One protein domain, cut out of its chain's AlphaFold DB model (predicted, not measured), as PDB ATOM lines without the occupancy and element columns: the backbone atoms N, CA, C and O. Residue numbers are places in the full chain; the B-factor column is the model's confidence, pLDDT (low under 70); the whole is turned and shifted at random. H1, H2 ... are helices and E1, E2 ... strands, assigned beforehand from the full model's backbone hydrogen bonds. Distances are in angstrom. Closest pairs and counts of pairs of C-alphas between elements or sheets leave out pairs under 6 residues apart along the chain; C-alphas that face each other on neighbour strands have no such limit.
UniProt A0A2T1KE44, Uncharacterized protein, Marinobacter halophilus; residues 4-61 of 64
ATOM      1  N   LYS A   4     155.587 159.872 183.367       95.31
ATOM      2  CA  LYS A   4     155.540 161.323 183.619       95.31
ATOM      3  C   LYS A   4     156.872 161.834 184.157       95.31
ATOM      4  O   LYS A   4     157.487 161.188 185.003       95.31
ATOM      5  N   SER A   5     157.274 163.027 183.728       96.44
ATOM      6  CA  SER A   5     158.436 163.758 184.248       96.44
ATOM      7  C   SER A   5     158.024 165.119 184.822       96.44
ATOM      8  O   SER A   5     156.931 165.617 184.546       96.44
ATOM      9  N   LYS A   6     158.872 165.727 185.662       96.44
ATOM     10  CA  LYS A   6     158.615 167.047 186.263       96.44
ATOM     11  C   LYS A   6     159.757 168.023 185.999       96.44
ATOM     12  O   LYS A   6     160.923 167.656 186.128       96.44
ATOM     13  N   SER A   7     159.437 169.285 185.700       95.62
ATOM     14  CA  SER A   7     160.431 170.367 185.703       95.62
ATOM     15  C   SER A   7     160.829 170.757 187.128       95.62
ATOM     16  O   SER A   7     160.097 170.521 188.089       95.62
ATOM     17  N   LYS A   8     161.944 171.493 187.252       93.19
ATOM     18  CA  LYS A   8     162.350 172.161 188.505       93.19
ATOM     19  C   LYS A   8     161.290 173.131 189.046       93.19
ATOM     20  O   LYS A   8     161.212 173.333 190.248       93.19
ATOM     21  N   SER A   9     160.473 173.717 188.166       95.00
ATOM     22  CA  SER A   9     159.348 174.590 188.530       95.00
ATOM     23  C   SER A   9     158.047 173.836 188.845       95.00
ATOM     24  O   SER A   9     157.025 174.469 189.084       95.00
ATOM     25  N   GLY A  10     158.061 172.498 188.831       95.19
ATOM     26  CA  GLY A  10     156.923 171.655 189.207       95.19
ATOM     27  C   GLY A  10     155.934 171.336 188.081       95.19
ATOM     28  O   GLY A  10     154.953 170.633 188.324       95.19
ATOM     29  N   ARG A  11     156.177 171.791 186.845       96.88
ATOM     30  CA  ARG A  11     155.344 171.419 185.690       96.88
ATOM     31  C   ARG A  11     155.511 169.934 185.403       96.88
ATOM     32  O   ARG A  11     156.635 169.447 185.400       96.88
ATOM     33  N   THR A  12     154.408 169.242 185.155       96.88
ATOM     34  CA  THR A  12     154.417 167.818 184.799       96.88
ATOM     35  C   THR A  12     154.300 167.674 183.284       96.88
ATOM     36  O   THR A  12     153.514 168.393 182.671       96.88
ATOM     37  N   PHE A  13     155.081 166.765 182.706       95.88
ATOM     38  CA  PHE A  13     155.071 166.423 181.286       95.88
ATOM     39  C   PHE A  13     154.835 164.927 181.146       95.88
ATOM     40  O   PHE A  13     155.412 164.141 181.903       95.88
ATOM     41  N   ASP A  14     154.015 164.546 180.178       96.44
ATOM     42  CA  ASP A  14     153.890 163.155 179.768       96.44
ATOM     43  C   ASP A  14     155.073 162.816 178.853       96.44
ATOM     44  O   ASP A  14     155.448 163.603 177.981       96.44
ATOM     45  N   LEU A  15     155.721 161.688 179.121       95.94
ATOM     46  CA  LEU A  15     156.760 161.136 178.259       95.94
ATOM     47  C   LEU A  15     156.105 160.211 177.232       95.94
ATOM     48  O   LEU A  15     155.076 159.620 177.559       95.94
ATOM     49  N   PRO A  16     156.695 160.023 176.042       97.06
ATOM     50  CA  PRO A  16     156.218 159.015 175.104       97.06
ATOM     51  C   PRO A  16     156.068 157.646 175.780       97.06
ATOM     52  O   PRO A  16     156.862 157.248 176.639       97.06
ATOM     53  N   SER A  17     155.016 156.922 175.415       97.00
ATOM     54  CA  SER A  17     154.922 155.489 175.684       97.00
ATOM     55  C   SER A  17     155.967 154.729 174.866       97.00
ATOM     56  O   SER A  17     156.512 155.254 173.904       97.00
ATOM     57  N   GLU A  18     156.225 153.466 175.206       96.81
ATOM     58  CA  GLU A  18     157.184 152.635 174.459       96.81
ATOM     59  C   GLU A  18     156.829 152.506 172.970       96.81
ATOM     60  O   GLU A  18     157.719 152.477 172.124       96.81
ATOM     61  N   GLN A  19     155.533 152.457 172.647       97.06
ATOM     62  CA  GLN A  19     155.073 152.429 171.262       97.06
ATOM     63  C   GLN A  19     155.342 153.765 170.563       97.06
ATOM     64  O   GLN A  19     155.920 153.773 169.481       97.06
ATOM     65  N   GLU A  20     154.959 154.884 171.181       97.50
ATOM     66  CA  GLU A  20     155.202 156.219 170.617       97.50
ATOM     67  C   GLU A  20     156.706 156.480 170.445       97.50
ATOM     68  O   GLU A  20     157.125 156.999 169.419       97.50
ATOM     69  N   GLU A  21     157.534 156.057 171.401       97.31
ATOM     70  CA  GLU A  21     158.995 156.138 171.316       97.31
ATOM     71  C   GLU A  21     159.537 155.337 170.121       97.31
ATOM     72  O   GLU A  21     160.396 155.815 169.376       97.31
ATOM     73  N   ALA A  22     159.013 154.126 169.897       97.00
ATOM     74  CA  ALA A  22     159.388 153.300 168.754       97.00
ATOM     75  C   ALA A  22     158.978 153.943 167.418       97.00
ATOM     76  O   ALA A  22     159.766 153.930 166.472       97.00
ATOM     77  N   GLU A  23     157.784 154.535 167.348       98.06
ATOM     78  CA  GLU A  23     157.289 155.253 166.167       98.06
ATOM     79  C   GLU A  23     158.109 156.522 165.887       98.06
ATOM     80  O   GLU A  23     158.504 156.753 164.744       98.06
ATOM     81  N   ILE A  24     158.450 157.300 166.922       96.06
ATOM     82  CA  ILE A  24     159.330 158.473 166.817       96.06
ATOM     83  C   ILE A  24     160.700 158.055 166.277       96.06
ATOM     84  O   ILE A  24     161.194 158.645 165.316       96.06
ATOM     85  N   LYS A  25     161.300 156.999 166.841       95.19
ATOM     86  CA  LYS A  25     162.603 156.493 166.393       95.19
ATOM     87  C   LYS A  25     162.563 155.976 164.955       95.19
ATOM     88  O   LYS A  25     163.511 156.197 164.204       95.19
ATOM     89  N   ALA A  26     161.478 155.305 164.565       96.12
ATOM     90  CA  ALA A  26     161.277 154.857 163.192       96.12
ATOM     91  C   ALA A  26     161.136 156.040 162.223       96.12
ATOM     92  O   ALA A  26     161.714 156.000 161.142       96.12
ATOM     93  N   GLY A  27     160.424 157.099 162.624       94.81
ATOM     94  CA  GLY A  27     160.305 158.335 161.850       94.81
ATOM     95  C   GLY A  27     161.656 159.016 161.629       94.81
ATOM     96  O   GLY A  27     162.002 159.304 160.490       94.81
ATOM     97  N   ILE A  28     162.447 159.179 162.697       94.56
ATOM     98  CA  ILE A  28     163.811 159.736 162.638       94.56
ATOM     99  C   ILE A  28     164.696 158.903 161.698       94.56
ATOM    100  O   ILE A  28     165.367 159.448 160.832       94.56
ATOM    101  N   GLY A  29     164.685 157.572 161.831       93.62
ATOM    102  CA  GLY A  29     165.499 156.694 160.982       93.62
ATOM    103  C   GLY A  29     165.018 156.581 159.529       93.62
ATOM    104  O   GLY A  29     165.786 156.155 158.669       93.62
ATOM    105  N   GLY A  30     163.757 156.919 159.258       94.69
ATOM    106  CA  GLY A  30     163.173 156.920 157.917       94.69
ATOM    107  C   GLY A  30     163.424 158.208 157.134       94.69
ATOM    108  O   GLY A  30     163.162 158.228 155.931       94.69
ATOM    109  N   ASP A  31     163.913 159.258 157.793       95.62
ATOM    110  CA  ASP A  31     164.197 160.542 157.168       95.62
ATOM    111  C   ASP A  31     165.566 160.516 156.456       95.62
ATOM    112  O   ASP A  31     166.599 160.378 157.120       95.62
ATOM    113  N   PRO A  32     165.615 160.633 155.112       93.69
ATOM    114  CA  PRO A  32     166.863 160.540 154.356       93.69
ATOM    115  C   PRO A  32     167.887 161.633 154.675       93.69
ATOM    116  O   PRO A  32     169.064 161.451 154.357       93.69
ATOM    117  N   ASP A  33     167.457 162.773 155.228       92.94
ATOM    118  CA  ASP A  33     168.350 163.886 155.569       92.94
ATOM    119  C   ASP A  33     168.763 163.914 157.051       92.94
ATOM    120  O   ASP A  33     169.651 164.684 157.438       92.94
ATOM    121  N   THR A  34     168.194 163.021 157.864       93.06
ATOM    122  CA  THR A  34     168.582 162.883 159.261       93.06
ATOM    123  C   THR A  34     169.981 162.281 159.356       93.06
ATOM    124  O   THR A  34     170.265 161.176 158.894       93.06
ATOM    125  N   ARG A  35     170.871 163.018 160.020       91.69
ATOM    126  CA  ARG A  35     172.220 162.577 160.371       91.69
ATOM    127  C   ARG A  35     172.564 163.023 161.782       91.69
ATOM    128  O   ARG A  35     172.135 164.086 162.228       91.69
ATOM    129  N   GLU A  36     173.404 162.246 162.446       90.19
ATOM    130  CA  GLU A  36     174.013 162.671 163.701       90.19
ATOM    131  C   GLU A  36     175.083 163.742 163.441       90.19
ATOM    132  O   GLU A  36     175.708 163.790 162.373       90.19
ATOM    133  N   LEU A  37     175.290 164.620 164.421       92.50
ATOM    134  CA  LEU A  37     176.377 165.596 164.388       92.50
ATOM    135  C   LEU A  37     177.669 164.948 164.880       92.50
ATOM    136  O   LEU A  37     177.670 164.202 165.859       92.50
ATOM    137  N   THR A  38     178.782 165.272 164.228       95.12
ATOM    138  CA  THR A  38     180.106 164.953 164.773       95.12
ATOM    139  C   THR A  38     180.408 165.823 165.995       95.12
ATOM    140  O   THR A  38     179.858 166.915 166.138       95.12
ATOM    141  N   ASP A  39     181.327 165.384 166.859       94.19
ATOM    142  CA  ASP A  39     181.755 166.173 168.026       94.19
ATOM    143  C   ASP A  39     182.315 167.548 167.624       94.19
ATOM    144  O   ASP A  39     182.106 168.545 168.318       94.19
ATOM    145  N   GLU A  40     183.001 167.614 166.477       95.44
ATOM    146  CA  GLU A  40     183.535 168.858 165.922       95.44
ATOM    147  C   GLU A  40     182.410 169.818 165.510       95.44
ATOM    148  O   GLU A  40     182.413 170.978 165.922       95.44
ATOM    149  N   GLU A  41     181.419 169.339 164.753       94.38
ATOM    150  CA  GLU A  41     180.246 170.138 164.371       94.38
ATOM    151  C   GLU A  41     179.432 170.566 165.596       94.38
ATOM    152  O   GLU A  41     178.991 171.714 165.686       94.38
ATOM    153  N   PHE A  42     179.266 169.666 166.568       92.31
ATOM    154  CA  PHE A  42     178.566 169.959 167.812       92.31
ATOM    155  C   PHE A  42     179.267 171.072 168.605       92.31
ATOM    156  O   PHE A  42     178.606 171.968 169.134       92.31
ATOM    157  N   GLY A  43     180.604 171.075 168.625       89.81
ATOM    158  CA  GLY A  43     181.415 172.112 169.266       89.81
ATOM    159  C   GLY A  43     181.302 173.501 168.624       89.81
ATOM    160  O   GLY A  43     181.570 174.503 169.287       89.81
ATOM    161  N   GLN A  44     180.875 173.579 167.360       90.19
ATOM    162  CA  GLN A  44     180.670 174.841 166.640       90.19
ATOM    163  C   GLN A  44     179.272 175.442 166.856       90.19
ATOM    164  O   GLN A  44     179.023 176.591 166.474       90.19
ATOM    165  N   LEU A  45     178.343 174.700 167.470       89.31
ATOM    166  CA  LEU A  45     176.995 175.195 167.727       89.31
ATOM    167  C   LEU A  45     177.010 176.376 168.700       89.31
ATOM    168  O   LEU A  45     177.812 176.466 169.633       89.31
ATOM    169  N   ARG A  46     176.054 177.294 168.520       82.62
ATOM    170  CA  ARG A  46     175.858 178.375 169.489       82.62
ATOM    171  C   ARG A  46     175.477 177.769 170.844       82.62
ATOM    172  O   ARG A  46     174.543 176.966 170.889       82.62
ATOM    173  N   PRO A  47     176.124 178.184 171.947       79.00
ATOM    174  CA  PRO A  47     175.759 177.720 173.276       79.00
ATOM    175  C   PRO A  47     174.275 177.967 173.555       79.00
ATOM    176  O   PRO A  47     173.759 179.059 173.300       79.00
ATOM    177  N   ILE A  48     173.592 176.968 174.110       77.81
ATOM    178  CA  ILE A  48     172.197 177.114 174.525       77.81
ATOM    179  C   ILE A  48     172.154 178.022 175.762       77.81
ATOM    180  O   ILE A  48     172.647 177.664 176.830       77.81
ATOM    181  N   GLY A  49     171.565 179.210 175.620       76.94
ATOM    182  CA  GLY A  49     171.436 180.189 176.698       76.94
ATOM    183  C   GLY A  49     171.582 181.626 176.206       76.94
ATOM    184  O   GLY A  49     171.736 181.884 175.014       76.94
ATOM    185  N   ARG A  50     171.522 182.592 177.133       69.88
ATOM    186  CA  ARG A  50     171.862 183.980 176.790       69.88
ATOM    187  C   ARG A  50     173.351 184.051 176.426       69.88
ATOM    188  O   ARG A  50     174.148 183.391 177.097       69.88
ATOM    189  N   PRO A  51     173.737 184.862 175.424       68.81
ATOM    190  CA  PRO A  51     175.140 185.169 175.181       68.81
ATOM    191  C   PRO A  51     175.815 185.588 176.489       68.81
ATOM    192  O   PRO A  51     175.212 186.309 177.291       68.81
ATOM    193  N   LYS A  52     177.057 185.145 176.712       65.25
ATOM    194  CA  LYS A  52     177.868 185.659 177.824       65.25
ATOM    195  C   LYS A  52     177.900 187.190 177.731       65.25
ATOM    196  O   LYS A  52     177.952 187.721 176.624       65.25
ATOM    197  N   ALA A  53     177.853 187.894 178.862       65.69
ATOM    198  CA  ALA A  53     177.741 189.359 178.886       65.69
ATOM    199  C   ALA A  53     178.819 190.063 178.033       65.69
ATOM    200  O   ALA A  53     178.513 191.021 177.333       65.69
ATOM    201  N   GLU A  54     180.038 189.517 178.001       62.84
ATOM    202  CA  GLU A  54     181.151 189.968 177.148       62.84
ATOM    203  C   GLU A  54     180.808 189.984 175.647       62.84
ATOM    204  O   GLU A  54     181.247 190.866 174.916       62.84
ATOM    205  N   VAL A  55     179.966 189.055 175.184       61.56
ATOM    206  CA  VAL A  55     179.514 188.983 173.788       61.56
ATOM    207  C   VAL A  55     178.473 190.065 173.492       61.56
ATOM    208  O   VAL A  55     178.471 190.609 172.394       61.56
ATOM    209  N   MET A  56     177.617 190.433 174.457       58.53
ATOM    210  CA  MET A  56     176.608 191.488 174.260       58.53
ATOM    211  C   MET A  56     177.225 192.884 174.090       58.53
ATOM    212  O   MET A  56     176.664 193.700 173.363       58.53
ATOM    213  N   ILE A  57     178.382 193.152 174.709       57.84
ATOM    214  CA  ILE A  57     179.062 194.459 174.631       57.84
ATOM    215  C   ILE A  57     179.534 194.757 173.194       57.84
ATOM    216  O   ILE A  57     179.426 195.893 172.735       57.84
ATOM    217  N   ASN A  58     179.961 193.737 172.443       55.91
ATOM    218  CA  ASN A  58     180.512 193.916 171.095       55.91
ATOM    219  C   ASN A  58     179.445 194.138 170.004       55.91
ATOM    220  O   ASN A  58     179.732 194.782 168.999       55.91
ATOM    221  N   TYR A  59     178.202 193.677 170.197       55.34
ATOM    222  CA  TYR A  59     177.109 193.940 169.243       55.34
ATOM    223  C   TYR A  59     176.523 195.357 169.367       55.34
ATOM    224  O   TYR A  59     175.880 195.831 168.434       55.34
ATOM    225  N   GLY A  60     176.765 196.053 170.485       54.34
ATOM    226  CA  GLY A  60     176.330 197.440 170.691       54.34
ATOM    227  C   GLY A  60     177.213 198.494 170.016       54.34
ATOM    228  O   GLY A  60     176.795 199.641 169.911       54.34
ATOM    229  N   GLN A  61     178.414 198.128 169.549       49.06
ATOM    230  CA  GLN A  61     179.340 199.055 168.880       49.06
ATOM    231  C   GLN A  61     179.314 198.961 167.347       49.06
ATOM    232  O   GLN A  61     179.901 199.801 166.680       49.06
TER     233      GLN A  61
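What this domain is: This is residues 4 to 61 of the 64 residues of an uncharacterized protein of Marinobacter halophilus (UniProt A0A2T1KE44). The printed part is an open, winding chain with no core: a small two-stranded hairpin, E1 and E2, lies at one end, and the helices H1, H2 and H3 follow like beads on a string, none of them touching another helix. From the hairpin the path runs along H1, turns through a wide open bend to H2, and then runs on through a further link to H3 at the far end. There are 58 residues printed, with two named strands and three named helices in the order E1, E2, H1, H2, H3; the sheet has the order E1 - E2 and is antiparallel, and the class is mostly helix. The whole is extended, with a radius of gyration of the C-alphas of 18.4 A, and its outline is flat, spanning 52 by 37 by 18 A.

How they stand to each other: E1, residues 4 to 6, and E2, residues 12 to 14, are antiparallel neighbours and form a hairpin, with 150 degrees between their directions. The C-alphas of Ser 5 and Phe 13 face each other at 5.2 A. Across the pair, N 5 and O 13 are within hydrogen-bond range at 2.8 A, and so are N 13 and O 5 at 2.9 A. A tight link of 3 residues joins E2 to H1, residues 18 to 30. H1 is apart from E1. H2, residues 39 to 43, is apart from H1 and from both strands. H3, residues 53 to 59, is apart from H1, from H2 and from both strands. In H1 and H2 every O i to N i+4 pair is within hydrogen-bond range; in H3 it is 1 of 3, beside 2 of 4 O i to N i+3 pairs.

Where its parts are: E1 begins at C-alpha 4, (155.540, 161.323, 183.619), and E2 ends at C-alpha 14, (153.890, 163.155, 179.768); they measure 7.0 A and 6.9 A from first to last C-alpha. H1 is the longest helix, 18.1 A from C-alpha 18 at (157.184, 152.635, 174.459) to C-alpha 30. H2 measures 6.1 A. H3 measures 10.7 A and ends at C-alpha 59, (177.109, 193.940, 169.243).

The domain as a whole: The C-alphas farthest apart are those of Gln 19 and Gln 61, at 52.6 A. Residues 18 to 23, which belong to H1, and residues 25 to 61 stand free. The printed part has no cut. The links from H1 to H2, 8 residues, and from H2 to H3, 9 residues, are short but not tight, and no link is long. The mean pLDDT of the printed part is 86.6; residues 50 to 61 are under 70, and the mean of H3 is 60.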